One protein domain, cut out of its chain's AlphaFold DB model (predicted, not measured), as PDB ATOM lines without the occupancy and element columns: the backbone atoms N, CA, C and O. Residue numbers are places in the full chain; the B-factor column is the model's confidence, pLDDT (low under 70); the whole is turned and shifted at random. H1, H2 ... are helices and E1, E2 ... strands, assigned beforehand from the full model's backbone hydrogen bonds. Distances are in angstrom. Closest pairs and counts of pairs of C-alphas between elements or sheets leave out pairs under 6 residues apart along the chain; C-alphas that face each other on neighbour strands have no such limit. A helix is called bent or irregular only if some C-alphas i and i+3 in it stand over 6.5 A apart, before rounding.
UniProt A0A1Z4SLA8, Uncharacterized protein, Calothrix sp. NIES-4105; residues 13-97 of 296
ATOM      1  N   VAL A  13      21.780   0.420  -2.923       83.88
ATOM      2  CA  VAL A  13      21.927   1.877  -2.794       83.88
ATOM      3  C   VAL A  13      20.604   2.601  -2.553       83.88
ATOM      4  O   VAL A  13      20.623   3.757  -2.169       83.88
ATOM      5  N   SER A  14      19.452   1.967  -2.742       86.38
ATOM      6  CA  SER A  14      18.110   2.545  -2.587       86.38
ATOM      7  C   SER A  14      17.757   2.777  -1.122       86.38
ATOM      8  O   SER A  14      16.917   3.627  -0.827       86.38
ATOM      9  N   GLY A  15      18.433   2.068  -0.213       90.88
ATOM     10  CA  GLY A  15      18.182   2.137   1.218       90.88
ATOM     11  C   GLY A  15      17.076   1.194   1.692       90.88
ATOM     12  O   GLY A  15      16.705   0.247   0.998       90.88
ATOM     13  N   TRP A  16      16.586   1.433   2.905       93.81
ATOM     14  CA  TRP A  16      15.540   0.647   3.562       93.81
ATOM     15  C   TRP A  16      14.787   1.512   4.576       93.81
ATOM     16  O   TRP A  16      15.375   2.413   5.167       93.81
ATOM     17  N   SER A  17      13.516   1.191   4.827       95.62
ATOM     18  CA  SER A  17      12.781   1.719   5.981       95.62
ATOM     19  C   SER A  17      12.610   0.624   7.028       95.62
ATOM     20  O   SER A  17      12.125  -0.467   6.721       95.62
ATOM     21  N   ALA A  18      12.978   0.917   8.274       97.38
ATOM     22  CA  ALA A  18      12.776   0.013   9.398       97.38
ATOM     23  C   ALA A  18      11.289  -0.232   9.674       97.38
ATOM     24  O   ALA A  18      10.905  -1.357  10.007       97.38
ATOM     25  N   LEU A  19      10.442   0.785   9.495       96.94
ATOM     26  CA  LEU A  19       8.994   0.662   9.674       96.94
ATOM     27  C   LEU A  19       8.372  -0.251   8.610       96.94
ATOM     28  O   LEU A  19       7.668  -1.202   8.959       96.94
ATOM     29  N   ASP A  20       8.673  -0.012   7.331       95.88
ATOM     30  CA  ASP A  20       8.101  -0.797   6.230       95.88
ATOM     31  C   ASP A  20       8.618  -2.240   6.237       95.88
ATOM     32  O   ASP A  20       7.834  -3.182   6.091       95.88
ATOM     33  N   MET A  21       9.919  -2.434   6.490       97.44
ATOM     34  CA  MET A  21      10.495  -3.772   6.642       97.44
ATOM     35  C   MET A  21       9.874  -4.520   7.817       97.44
ATOM     36  O   MET A  21       9.577  -5.705   7.683       97.44
ATOM     37  N   SER A  22       9.607  -3.844   8.940       98.19
ATOM     38  CA  SER A  22       8.897  -4.460  10.066       98.19
ATOM     39  C   SER A  22       7.499  -4.916   9.644       98.19
ATOM     40  O   SER A  22       7.164  -6.080   9.830       98.19
ATOM     41  N   ARG A  23       6.694  -4.066   8.992       96.75
ATOM     42  CA  ARG A  23       5.352  -4.461   8.512       96.75
ATOM     43  C   ARG A  23       5.394  -5.640   7.538       96.75
ATOM     44  O   ARG A  23       4.564  -6.542   7.622       96.75
ATOM     45  N   PHE A  24       6.379  -5.673   6.645       97.12
ATOM     46  CA  PHE A  24       6.555  -6.800   5.733       97.12
ATOM     47  C   PHE A  24       6.934  -8.094   6.474       97.12
ATOM     48  O   PHE A  24       6.358  -9.155   6.230       97.12
ATOM     49  N   LEU A  25       7.859  -8.002   7.431       98.31
ATOM     50  CA  LEU A  25       8.248  -9.110   8.300       98.31
ATOM     51  C   LEU A  25       7.075  -9.614   9.157       98.31
ATOM     52  O   LEU A  25       6.981 -10.817   9.403       98.31
ATOM     53  N   LEU A  26       6.150  -8.744   9.577       98.12
ATOM     54  CA  LEU A  26       4.906  -9.159  10.234       98.12
ATOM     55  C   LEU A  26       4.041 -10.007   9.303       98.12
ATOM     56  O   LEU A  26       3.620 -11.092   9.695       98.12
ATOM     57  N   ALA A  27       3.811  -9.551   8.070       96.69
ATOM     58  CA  ALA A  27       3.013 -10.294   7.096       96.69
ATOM     59  C   ALA A  27       3.615 -11.678   6.801       96.69
ATOM     60  O   ALA A  27       2.897 -12.676   6.782       96.69
ATOM     61  N   LEU A  28       4.943 -11.761   6.654       97.69
ATOM     62  CA  LEU A  28       5.651 -13.035   6.513       97.69
ATOM     63  C   LEU A  28       5.517 -13.925   7.752       97.69
ATOM     64  O   LEU A  28       5.349 -15.137   7.614       97.69
ATOM     65  N   HIS A  29       5.585 -13.337   8.949       97.25
ATOM     66  CA  HIS A  29       5.389 -14.069  10.194       97.25
ATOM     67  C   HIS A  29       3.972 -14.650  10.259       97.25
ATOM     68  O   HIS A  29       3.821 -15.844  10.485       97.25
ATOM     69  N   ILE A  30       2.948 -13.838   9.986       95.56
ATOM     70  CA  ILE A  30       1.548 -14.276   9.926       95.56
ATOM     71  C   ILE A  30       1.389 -15.403   8.898       95.56
ATOM     72  O   ILE A  30       0.795 -16.428   9.223       95.56
ATOM     73  N   LEU A  31       1.958 -15.262   7.695       95.75
ATOM     74  CA  LEU A  31       1.883 -16.291   6.655       95.75
ATOM     75  C   LEU A  31       2.440 -17.630   7.151       95.75
ATOM     76  O   LEU A  31       1.723 -18.621   7.109       95.75
ATOM     77  N   ARG A  32       3.675 -17.667   7.669       95.38
ATOM     78  CA  ARG A  32       4.263 -18.931   8.153       95.38
ATOM     79  C   ARG A  32       3.558 -19.492   9.393       95.38
ATOM     80  O   ARG A  32       3.568 -20.700   9.589       95.38
ATOM     81  N   SER A  33       2.960 -18.642  10.230       93.50
ATOM     82  CA  SER A  33       2.249 -19.077  11.438       93.50
ATOM     83  C   SER A  33       0.889 -19.705  11.136       93.50
ATOM     84  O   SER A  33       0.485 -20.621  11.843       93.50
ATOM     85  N   HIS A  34       0.176 -19.210  10.119       92.75
ATOM     86  CA  HIS A  34      -1.141 -19.737   9.726       92.75
ATOM     87  C   HIS A  34      -1.065 -20.789   8.615       92.75
ATOM     88  O   HIS A  34      -1.989 -21.584   8.486       92.75
ATOM     89  N   TYR A  35       0.028 -20.817   7.849       95.25
ATOM     90  CA  TYR A  35       0.260 -21.743   6.737       95.25
ATOM     91  C   TYR A  35       1.678 -22.341   6.842       95.25
ATOM     92  O   TYR A  35       2.615 -21.872   6.173       95.25
ATOM     93  N   PRO A  36       1.877 -23.338   7.729       95.75
ATOM     94  CA  PRO A  36       3.193 -23.891   8.045       95.75
ATOM     95  C   PRO A  36       3.957 -24.458   6.842       95.75
ATOM     96  O   PRO A  36       5.190 -24.469   6.865       95.75
ATOM     97  N   GLU A  37       3.268 -24.857   5.771       97.25
ATOM     98  CA  GLU A  37       3.857 -25.313   4.509       97.25
ATOM     99  C   GLU A  37       4.764 -24.258   3.849       97.25
ATOM    100  O   GLU A  37       5.698 -24.601   3.122       97.25
ATOM    101  N   TYR A  38       4.563 -22.968   4.149       97.38
ATOM    102  CA  TYR A  38       5.415 -21.888   3.646       97.38
ATOM    103  C   TYR A  38       6.603 -21.556   4.555       97.38
ATOM    104  O   TYR A  38       7.426 -20.722   4.173       97.38
ATOM    105  N   THR A  39       6.748 -22.197   5.721       96.94
ATOM    106  CA  THR A  39       7.773 -21.849   6.725       96.94
ATOM    107  C   THR A  39       9.180 -21.834   6.138       96.94
ATOM    108  O   THR A  39       9.860 -20.810   6.202       96.94
ATOM    109  N   GLN A  40       9.600 -22.925   5.486       97.88
ATOM    110  CA  GLN A  40      10.942 -23.019   4.901       97.88
ATOM    111  C   GLN A  40      11.184 -21.942   3.834       97.88
ATOM    112  O   GLN A  40      12.264 -21.354   3.771       97.88
ATOM    113  N   ARG A  41      10.167 -21.636   3.016       98.06
ATOM    114  CA  ARG A  41      10.256 -20.604   1.974       98.06
ATOM    115  C   ARG A  41      10.388 -19.211   2.581       98.06
ATOM    116  O   ARG A  41      11.234 -18.438   2.140       98.06
ATOM    117  N   VAL A  42       9.572 -18.898   3.585       97.75
ATOM    118  CA  VAL A  42       9.609 -17.616   4.297       97.75
ATOM    119  C   VAL A  42      10.960 -17.423   4.984       97.75
ATOM    120  O   VAL A  42      11.604 -16.393   4.792       97.75
ATOM    121  N   GLU A  43      11.439 -18.424   5.720       96.44
ATOM    122  CA  GLU A  43      12.750 -18.360   6.369       96.44
ATOM    123  C   GLU A  43      13.888 -18.230   5.359       96.44
ATOM    124  O   GLU A  43      14.806 -17.444   5.572       96.44
ATOM    125  N   GLY A  44      13.821 -18.952   4.240       97.62
ATOM    126  CA  GLY A  44      14.803 -18.851   3.164       97.62
ATOM    127  C   GLY A  44      14.847 -17.471   2.502       97.62
ATOM    128  O   GLY A  44      15.907 -17.059   2.038       97.62
ATOM    129  N   ILE A  45      13.727 -16.739   2.466       95.69
ATOM    130  CA  ILE A  45      13.690 -15.342   2.009       95.69
ATOM    131  C   ILE A  45      14.353 -14.436   3.048       95.69
ATOM    132  O   ILE A  45      15.282 -13.709   2.708       95.69
ATOM    133  N   VAL A  46      13.921 -14.508   4.311       96.56
ATOM    134  CA  VAL A  46      14.403 -13.597   5.363       96.56
ATOM    135  C   VAL A  46      15.887 -13.806   5.671       96.56
ATOM    136  O   VAL A  46      16.598 -12.829   5.877       96.56
ATOM    137  N   LYS A  47      16.397 -15.044   5.602       95.94
ATOM    138  CA  LYS A  47      17.831 -15.357   5.780       95.94
ATOM    139  C   LYS A  47      18.750 -14.671   4.761       95.94
ATOM    140  O   LYS A  47      19.947 -14.581   5.006       95.94
ATOM    141  N   LYS A  48      18.223 -14.188   3.629       93.19
ATOM    142  CA  LYS A  48      18.999 -13.428   2.630       93.19
ATOM    143  C   LYS A  48      19.176 -11.957   3.009       93.19
ATOM    144  O   LYS A  48      19.884 -11.238   2.308       93.19
ATOM    145  N   TRP A  49      18.506 -11.495   4.060       92.88
ATOM    146  CA  TRP A  49      18.519 -10.106   4.492       92.88
ATOM    147  C   TRP A  49      19.263  -9.952   5.810       92.88
ATOM    148  O   TRP A  49      19.068 -10.714   6.753       92.88
ATOM    149  N   ASP A  50      20.062  -8.897   5.897       93.00
ATOM    150  CA  ASP A  50      20.695  -8.471   7.140       93.00
ATOM    151  C   ASP A  50      19.708  -7.628   7.960       93.00
ATOM    152  O   ASP A  50      19.802  -6.403   8.045       93.00
ATOM    153  N   ILE A  51      18.691  -8.298   8.512       96.56
ATOM    154  CA  ILE A  51      17.616  -7.649   9.275       96.56
ATOM    155  C   ILE A  51      18.115  -7.013  10.582       96.56
ATOM    156  O   ILE A  51      17.451  -6.126  11.110       96.56
ATOM    157  N   ALA A  52      19.310  -7.367  11.066       96.19
ATOM    158  CA  ALA A  52      19.924  -6.704  12.216       96.19
ATOM    159  C   ALA A  52      20.183  -5.207  11.957       96.19
ATOM    160  O   ALA A  52      20.139  -4.410  12.891       96.19
ATOM    161  N   LYS A  53      20.361  -4.792  10.691       95.44
ATOM    162  CA  LYS A  53      20.509  -3.373  10.309       95.44
ATOM    163  C   LYS A  53      19.275  -2.515  10.567       95.44
ATOM    164  O   LYS A  53      19.412  -1.295  10.589       95.44
ATOM    165  N   LEU A  54      18.106  -3.124  10.781       98.06
ATOM    166  CA  LEU A  54      16.873  -2.403  11.120       98.06
ATOM    167  C   LEU A  54      16.938  -1.757  12.512       98.06
ATOM    168  O   LEU A  54      16.068  -0.953  12.847       98.06
ATOM    169  N   VAL A  55      17.946  -2.108  13.318       98.38
ATOM    170  CA  VAL A  55      18.187  -1.537  14.642       98.38
ATOM    171  C   VAL A  55      19.620  -1.020  14.744       98.38
ATOM    172  O   VAL A  55      20.574  -1.651  14.289       98.38
ATOM    173  N   LYS A  56      19.782   0.138  15.382       97.81
ATOM    174  CA  LYS A  56      21.079   0.694  15.763       97.81
ATOM    175  C   LYS A  56      20.968   1.334  17.140       97.81
ATOM    176  O   LYS A  56      20.050   2.110  17.384       97.81
ATOM    177  N   ASP A  57      21.876   0.980  18.049       97.06
ATOM    178  CA  ASP A  57      21.923   1.520  19.418       97.06
ATOM    179  C   ASP A  57      20.576   1.402  20.170       97.06
ATOM    180  O   ASP A  57      20.199   2.257  20.968       97.06
ATOM    181  N   GLY A  58      19.821   0.334  19.882       97.69
ATOM    182  CA  GLY A  58      18.500   0.063  20.458       97.69
ATOM    183  C   GLY A  58      17.335   0.861  19.852       97.69
ATOM    184  O   GLY A  58      16.208   0.719  20.326       97.69
ATOM    185  N   TRP A  59      17.565   1.662  18.813       98.25
ATOM    186  CA  TRP A  59      16.540   2.401  18.069       98.25
ATOM    187  C   TRP A  59      16.284   1.779  16.700       98.25
ATOM    188  O   TRP A  59      17.163   1.116  16.153       98.25
ATOM    189  N   LEU A  60      15.104   2.017  16.121       98.19
ATOM    190  CA  LEU A  60      14.871   1.671  14.719       98.19
ATOM    191  C   LEU A  60      15.722   2.560  13.812       98.19
ATOM    192  O   LEU A  60      15.805   3.769  14.026       98.19
ATOM    193  N   ASP A  61      16.326   1.960  12.793       97.31
ATOM    194  CA  ASP A  61      17.294   2.625  11.927       97.31
ATOM    195  C   ASP A  61      17.007   2.325  10.450       97.31
ATOM    196  O   ASP A  61      16.987   1.169  10.018       97.31
ATOM    197  N   GLY A  62      16.743   3.387   9.691       95.62
ATOM    198  CA  GLY A  62      16.514   3.367   8.250       95.62
ATOM    199  C   GLY A  62      17.726   3.868   7.475       95.62
ATOM    200  O   GLY A  62      18.572   4.586   8.006       95.62
ATOM    201  N   GLY A  63      17.800   3.510   6.198       93.69
ATOM    202  CA  GLY A  63      18.828   3.965   5.270       93.69
ATOM    203  C   GLY A  63      18.209   4.731   4.107       93.69
ATOM    204  O   GLY A  63      17.332   4.208   3.428       93.69
ATOM    205  N   HIS A  64      18.695   5.939   3.832       90.31
ATOM    206  CA  HIS A  64      18.254   6.752   2.698       90.31
ATOM    207  C   HIS A  64      19.389   6.966   1.702       90.31
ATOM    208  O   HIS A  64      20.499   7.330   2.089       90.31
ATOM    209  N   ASN A  65      19.098   6.805   0.411       89.31
ATOM    210  CA  ASN A  65      20.035   7.183  -0.642       89.31
ATOM    211  C   ASN A  65      20.189   8.708  -0.703       89.31
ATOM    212  O   ASN A  65      19.233   9.423  -1.014       89.31
ATOM    213  N   ILE A  66      21.406   9.193  -0.474       87.00
ATOM    214  CA  ILE A  66      21.810  10.570  -0.732       87.00
ATOM    215  C   ILE A  66      23.029  10.540  -1.652       87.00
ATOM    216  O   ILE A  66      24.144  10.237  -1.231       87.00
ATOM    217  N   GLY A  67      22.804  10.844  -2.933       83.06
ATOM    218  CA  GLY A  67      23.876  10.942  -3.927       83.06
ATOM    219  C   GLY A  67      24.647   9.636  -4.147       83.06
ATOM    220  O   GLY A  67      25.844   9.681  -4.403       83.06
ATOM    221  N   GLY A  68      23.988   8.480  -4.013       83.38
ATOM    222  CA  GLY A  68      24.607   7.156  -4.153       83.38
ATOM    223  C   GLY A  68      25.161   6.567  -2.854       83.38
ATOM    224  O   GLY A  68      25.540   5.398  -2.849       83.38
ATOM    225  N   ASN A  69      25.159   7.328  -1.755       86.31
ATOM    226  CA  ASN A  69      25.557   6.860  -0.429       86.31
ATOM    227  C   ASN A  69      24.335   6.629   0.463       86.31
ATOM    228  O   ASN A  69      23.334   7.333   0.344       86.31
ATOM    229  N   ILE A  70      24.429   5.680   1.394       91.56
ATOM    230  CA  ILE A  70      23.375   5.450   2.387       91.56
ATOM    231  C   ILE A  70      23.620   6.319   3.620       91.56
ATOM    232  O   ILE A  70      24.557   6.079   4.382       91.56
ATOM    233  N   LEU A  71      22.737   7.290   3.848       93.00
ATOM    234  CA  LEU A  71      22.629   7.979   5.127       93.00
ATOM    235  C   LEU A  71      21.717   7.173   6.054       93.00
ATOM    236  O   LEU A  71      20.538   6.990   5.752       93.00
ATOM    237  N   ARG A  72      22.257   6.716   7.187       93.56
ATOM    238  CA  ARG A  72      21.481   6.031   8.229       93.56
ATOM    239  C   ARG A  72      20.849   7.040   9.183       93.56
ATOM    240  O   ARG A  72      21.554   7.922   9.675       93.56
ATOM    241  N   LEU A  73      19.549   6.912   9.437       93.38
ATOM    242  CA  LEU A  73      18.773   7.796  10.309       93.38
ATOM    243  C   LEU A  73      17.895   6.978  11.259       93.38
ATOM    244  O   LEU A  73      17.347   5.945  10.880       93.38
ATOM    245  N   GLN A  74      17.698   7.491  12.475       94.94
ATOM    246  CA  GLN A  74      16.698   6.939  13.387       94.94
ATOM    247  C   GLN A  74      15.294   7.123  12.785       94.94
ATOM    248  O   GLN A  74      14.892   8.246  12.466       94.94
ATOM    249  N   GLU A  75      14.544   6.028  12.659       93.81
ATOM    250  CA  GLU A  75      13.210   6.011  12.053       93.81
ATOM    251  C   GLU A  75      12.089   5.788  13.072       93.81
ATOM    252  O   GLU A  75      12.209   5.043  14.039       93.81
ATOM    253  N   GLY A  76      10.935   6.398  12.806       93.88
ATOM    254  CA  GLY A  76       9.739   6.229  13.622       93.88
ATOM    255  C   GLY A  76       9.610   7.235  14.762       93.88
ATOM    256  O   GLY A  76      10.556   7.902  15.193       93.88
ATOM    257  N   ARG A  77       8.366   7.381  15.210       96.00
ATOM    258  CA  ARG A  77       7.947   8.218  16.337       96.00
ATOM    259  C   ARG A  77       7.050   7.399  17.256       96.00
ATOM    260  O   ARG A  77       6.590   6.323  16.865       96.00
ATOM    261  N   PHE A  78       6.815   7.908  18.462       97.19
ATOM    262  CA  PHE A  78       5.986   7.251  19.468       97.19
ATOM    263  C   PHE A  78       4.649   6.768  18.879       97.19
ATOM    264  O   PHE A  78       3.977   7.504  18.159       97.19
ATOM    265  N   GLY A  79       4.291   5.516  19.156       96.69
ATOM    266  CA  GLY A  79       3.273   4.763  18.427       96.69
ATOM    267  C   GLY A  79       3.914   3.836  17.393       96.69
ATOM    268  O   GLY A  79       4.081   2.645  17.661       96.69
ATOM    269  N   TYR A  80       4.285   4.369  16.223       97.12
ATOM    270  CA  TYR A  80       4.847   3.580  15.114       97.12
ATOM    271  C   TYR A  80       6.136   2.861  15.474       97.12
ATOM    272  O   TYR A  80       6.311   1.699  15.118       97.12
ATOM    273  N   GLU A  81       7.022   3.541  16.194       97.31
ATOM    274  CA  GLU A  81       8.305   2.975  16.577       97.31
ATOM    275  C   GLU A  81       8.119   1.769  17.510       97.31
ATOM    276  O   GLU A  81       8.733   0.728  17.300       97.31
ATOM    277  N   GLN A  82       7.199   1.850  18.478       97.69
ATOM    278  CA  GLN A  82       6.893   0.722  19.365       97.69
ATOM    279  C   GLN A  82       6.173  -0.398  18.614       97.69
ATOM    280  O   GLN A  82       6.453  -1.571  18.861       97.69
ATOM    281  N   TYR A  83       5.251  -0.061  17.711       98.19
ATOM    282  CA  TYR A  83       4.555  -1.038  16.879       98.19
ATOM    283  C   TYR A  83       5.547  -1.858  16.038       98.19
ATOM    284  O   TYR A  83       5.570  -3.083  16.159       98.19
ATOM    285  N   ALA A  84       6.441  -1.197  15.299       98.50
ATOM    286  CA  ALA A  84       7.486  -1.849  14.513       98.50
ATOM    287  C   ALA A  84       8.497  -2.612  15.385       98.50
ATOM    288  O   ALA A  84       8.764  -3.785  15.130       98.50
ATOM    289  N   ALA A  85       8.988  -2.016  16.476       98.31
ATOM    290  CA  ALA A  85       9.925  -2.685  17.378       98.31
ATOM    291  C   ALA A  85       9.346  -3.971  17.989       98.31
ATOM    292  O   ALA A  85      10.059  -4.961  18.140       98.31
ATOM    293  N   ASN A  86       8.048  -4.001  18.306       98.00
ATOM    294  CA  ASN A  86       7.409  -5.224  18.786       98.00
ATOM    295  C   ASN A  86       7.301  -6.308  17.703       98.00
ATOM    296  O   ASN A  86       7.325  -7.489  18.042       98.00
ATOM    297  N   ILE A  87       7.158  -5.934  16.429       98.44
ATOM    298  CA  ILE A  87       7.177  -6.898  15.324       98.44
ATOM    299  C   ILE A  87       8.564  -7.526  15.198       98.44
ATOM    300  O   ILE A  87       8.671  -8.739  15.035       98.44
ATOM    301  N   LEU A  88       9.626  -6.726  15.308       98.50
ATOM    302  CA  LEU A  88      11.002  -7.216  15.204       98.50
ATOM    303  C   LEU A  88      11.330  -8.289  16.255       98.50
ATOM    304  O   LEU A  88      12.079  -9.222  15.959       98.50
ATOM    305  N   LYS A  89      10.679  -8.259  17.428       97.62
ATOM    306  CA  LYS A  89      10.804  -9.325  18.440       97.62
ATOM    307  C   LYS A  89      10.364 -10.697  17.928       97.62
ATOM    308  O   LYS A  89      10.931 -11.702  18.337       97.62
ATOM    309  N   LEU A  90       9.406 -10.754  16.998       97.06
ATOM    310  CA  LEU A  90       8.962 -11.999  16.349       97.06
ATOM    311  C   LEU A  90      10.041 -12.628  15.445       97.06
ATOM    312  O   LEU A  90       9.869 -13.748  14.952       97.06
ATOM    313  N   TRP A  91      11.125 -11.889  15.214       97.25
ATOM    314  CA  TRP A  91      12.291 -12.245  14.414       97.25
ATOM    315  C   TRP A  91      13.590 -12.171  15.228       97.25
ATOM    316  O   TRP A  91      14.668 -12.094  14.649       97.25
ATOM    317  N   ASN A  92      13.492 -12.220  16.563       96.88
ATOM    318  CA  ASN A  92      14.624 -12.178  17.494       96.88
ATOM    319  C   ASN A  92      15.500 -10.918  17.370       96.88
ATOM    320  O   ASN A  92      16.693 -10.959  17.658       96.88
ATOM    321  N   ILE A  93      14.912  -9.793  16.955       98.00
ATOM    322  CA  ILE A  93      15.567  -8.482  16.936       98.00
ATOM    323  C   ILE A  93      14.900  -7.591  17.975       98.00
ATOM    324  O   ILE A  93      13.677  -7.460  17.999       98.00
ATOM    325  N   GLU A  94      15.703  -6.937  18.809       97.56
ATOM    326  CA  GLU A  94      15.189  -6.073  19.866       97.56
ATOM    327  C   GLU A  94      15.723  -4.643  19.749       97.56
ATOM    328  O   GLU A  94      16.916  -4.380  19.888       97.56
ATOM    329  N   ALA A  95      14.808  -3.697  19.530       98.31
ATOM    330  CA  ALA A  95      15.079  -2.266  19.622       98.31
ATOM    331  C   ALA A  95      14.814  -1.800  21.065       98.31
ATOM    332  O   ALA A  95      13.746  -1.276  21.388       98.31
ATOM    333  N   THR A  96      15.768  -2.072  21.959       98.00
ATOM    334  CA  THR A  96      15.615  -1.891  23.414       98.00
ATOM    335  C   THR A  96      15.232  -0.464  23.817       98.00
ATOM    336  O   THR A  96      14.332  -0.285  24.636       98.00
ATOM    337  N   GLN A  97      15.849   0.559  23.222       98.12
ATOM    338  CA  GLN A  97      15.535   1.960  23.516       98.12
ATOM    339  C   GLN A  97      14.145   2.348  23.005       98.12
ATOM    340  O   GLN A  97      13.359   2.939  23.745       98.12
TER     341      GLN A  97
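AT A GLANCE: This is residues 13 to 97 of the 296 residues of an uncharacterized protein of Calothrix sp. NIES-4105 (UniProt A0A1Z4SLA8). A hairpin of two long strands, E1 and E2, stands at one end of a helical part built on the long helix H1, which begins beside E1. H2 folds back along the far end of H1 as the second leg of a helical hairpin, H4 packs on H1 at a slant, and the short H3 lies near the middle of the whole; after H4, residues 92 to 97 fold back toward the strand end. The printed part has 85 residues, with four named helices and two named strands in the order H1 H2 H3 E1 E2 H4; the sheet, in the order E1 - E2, is antiparallel. The class is mixed, helices and strands, and the whole is compact, with a radius of gyration of the C-alphas of 13.4 A and spans of 41 by 29 by 16 A.

HOW THE PARTS SIT: E1, residues 59 to 66, and E2, residues 69 to 74, form a hairpin, antiparallel at 151 degrees. N 62 and O 73 are within hydrogen-bond range at 2.9 A, and N 71 and O 64 at 2.8 A. Two short pairings are antiparallel to E1: residues 15 to 16 with 63 to 64, and residues 55 to 56 with 59 to 60. H1, residues 18 to 34, comes closest to E1 at the C-alphas of Ala 18 and Gly 62, 5.2 A apart. H4, residues 80 to 91, touches H1 at a steep tilt of 44 degrees, the same way; their closest C-alphas, of Ser 22 and Ala 84, are 5.3 A apart. H2, residues 36 to 46, forms a helical hairpin with H1, opposite ways at a shallow tilt of 25 degrees. H1 touches H2 with residues 28 to 33 alone, the closest C-alphas being those of Arg 32 and Thr 39, 4.8 A apart. H3, residues 51 to 54, has its closest approach to E1 at the C-alphas of Leu 54 and Asp 61, 5.1 A apart. H3 and H4 are near each other, with 7 pairs of C-alphas within 10 A. H2 is apart from E1, E2 and H4. Every O i to N i+4 pair is within hydrogen-bond range in H1, against 5 of 7 in H2 and 6 of 8 in H4; H3 is too short for such a pair.

IN THESE COORDINATES: E1 is 21.2 A from first to last C-alpha and E2 is 16.4 A; C-alpha 59 is at (16.540, 2.401, 18.069). H1, 24.2 A long, begins at C-alpha 18 at (12.776, 0.013, 9.398). H4 measures 17.5 A and ends at C-alpha 91 at (12.291, -12.245, 14.414). H2 measures 15.5 A and is irregular, with C-alphas 37 and 40 7.5 A apart; H3 measures 5.6 A.

THE WHOLE: The two C-alphas farthest apart, of Glu 37 and Gly 67, are 42.3 A from each other. The printed part, residues 13 to 97, has no cut, and its five links between named elements are tight. The mean pLDDT of the printed part is 95.5, and no printed residue is under 70.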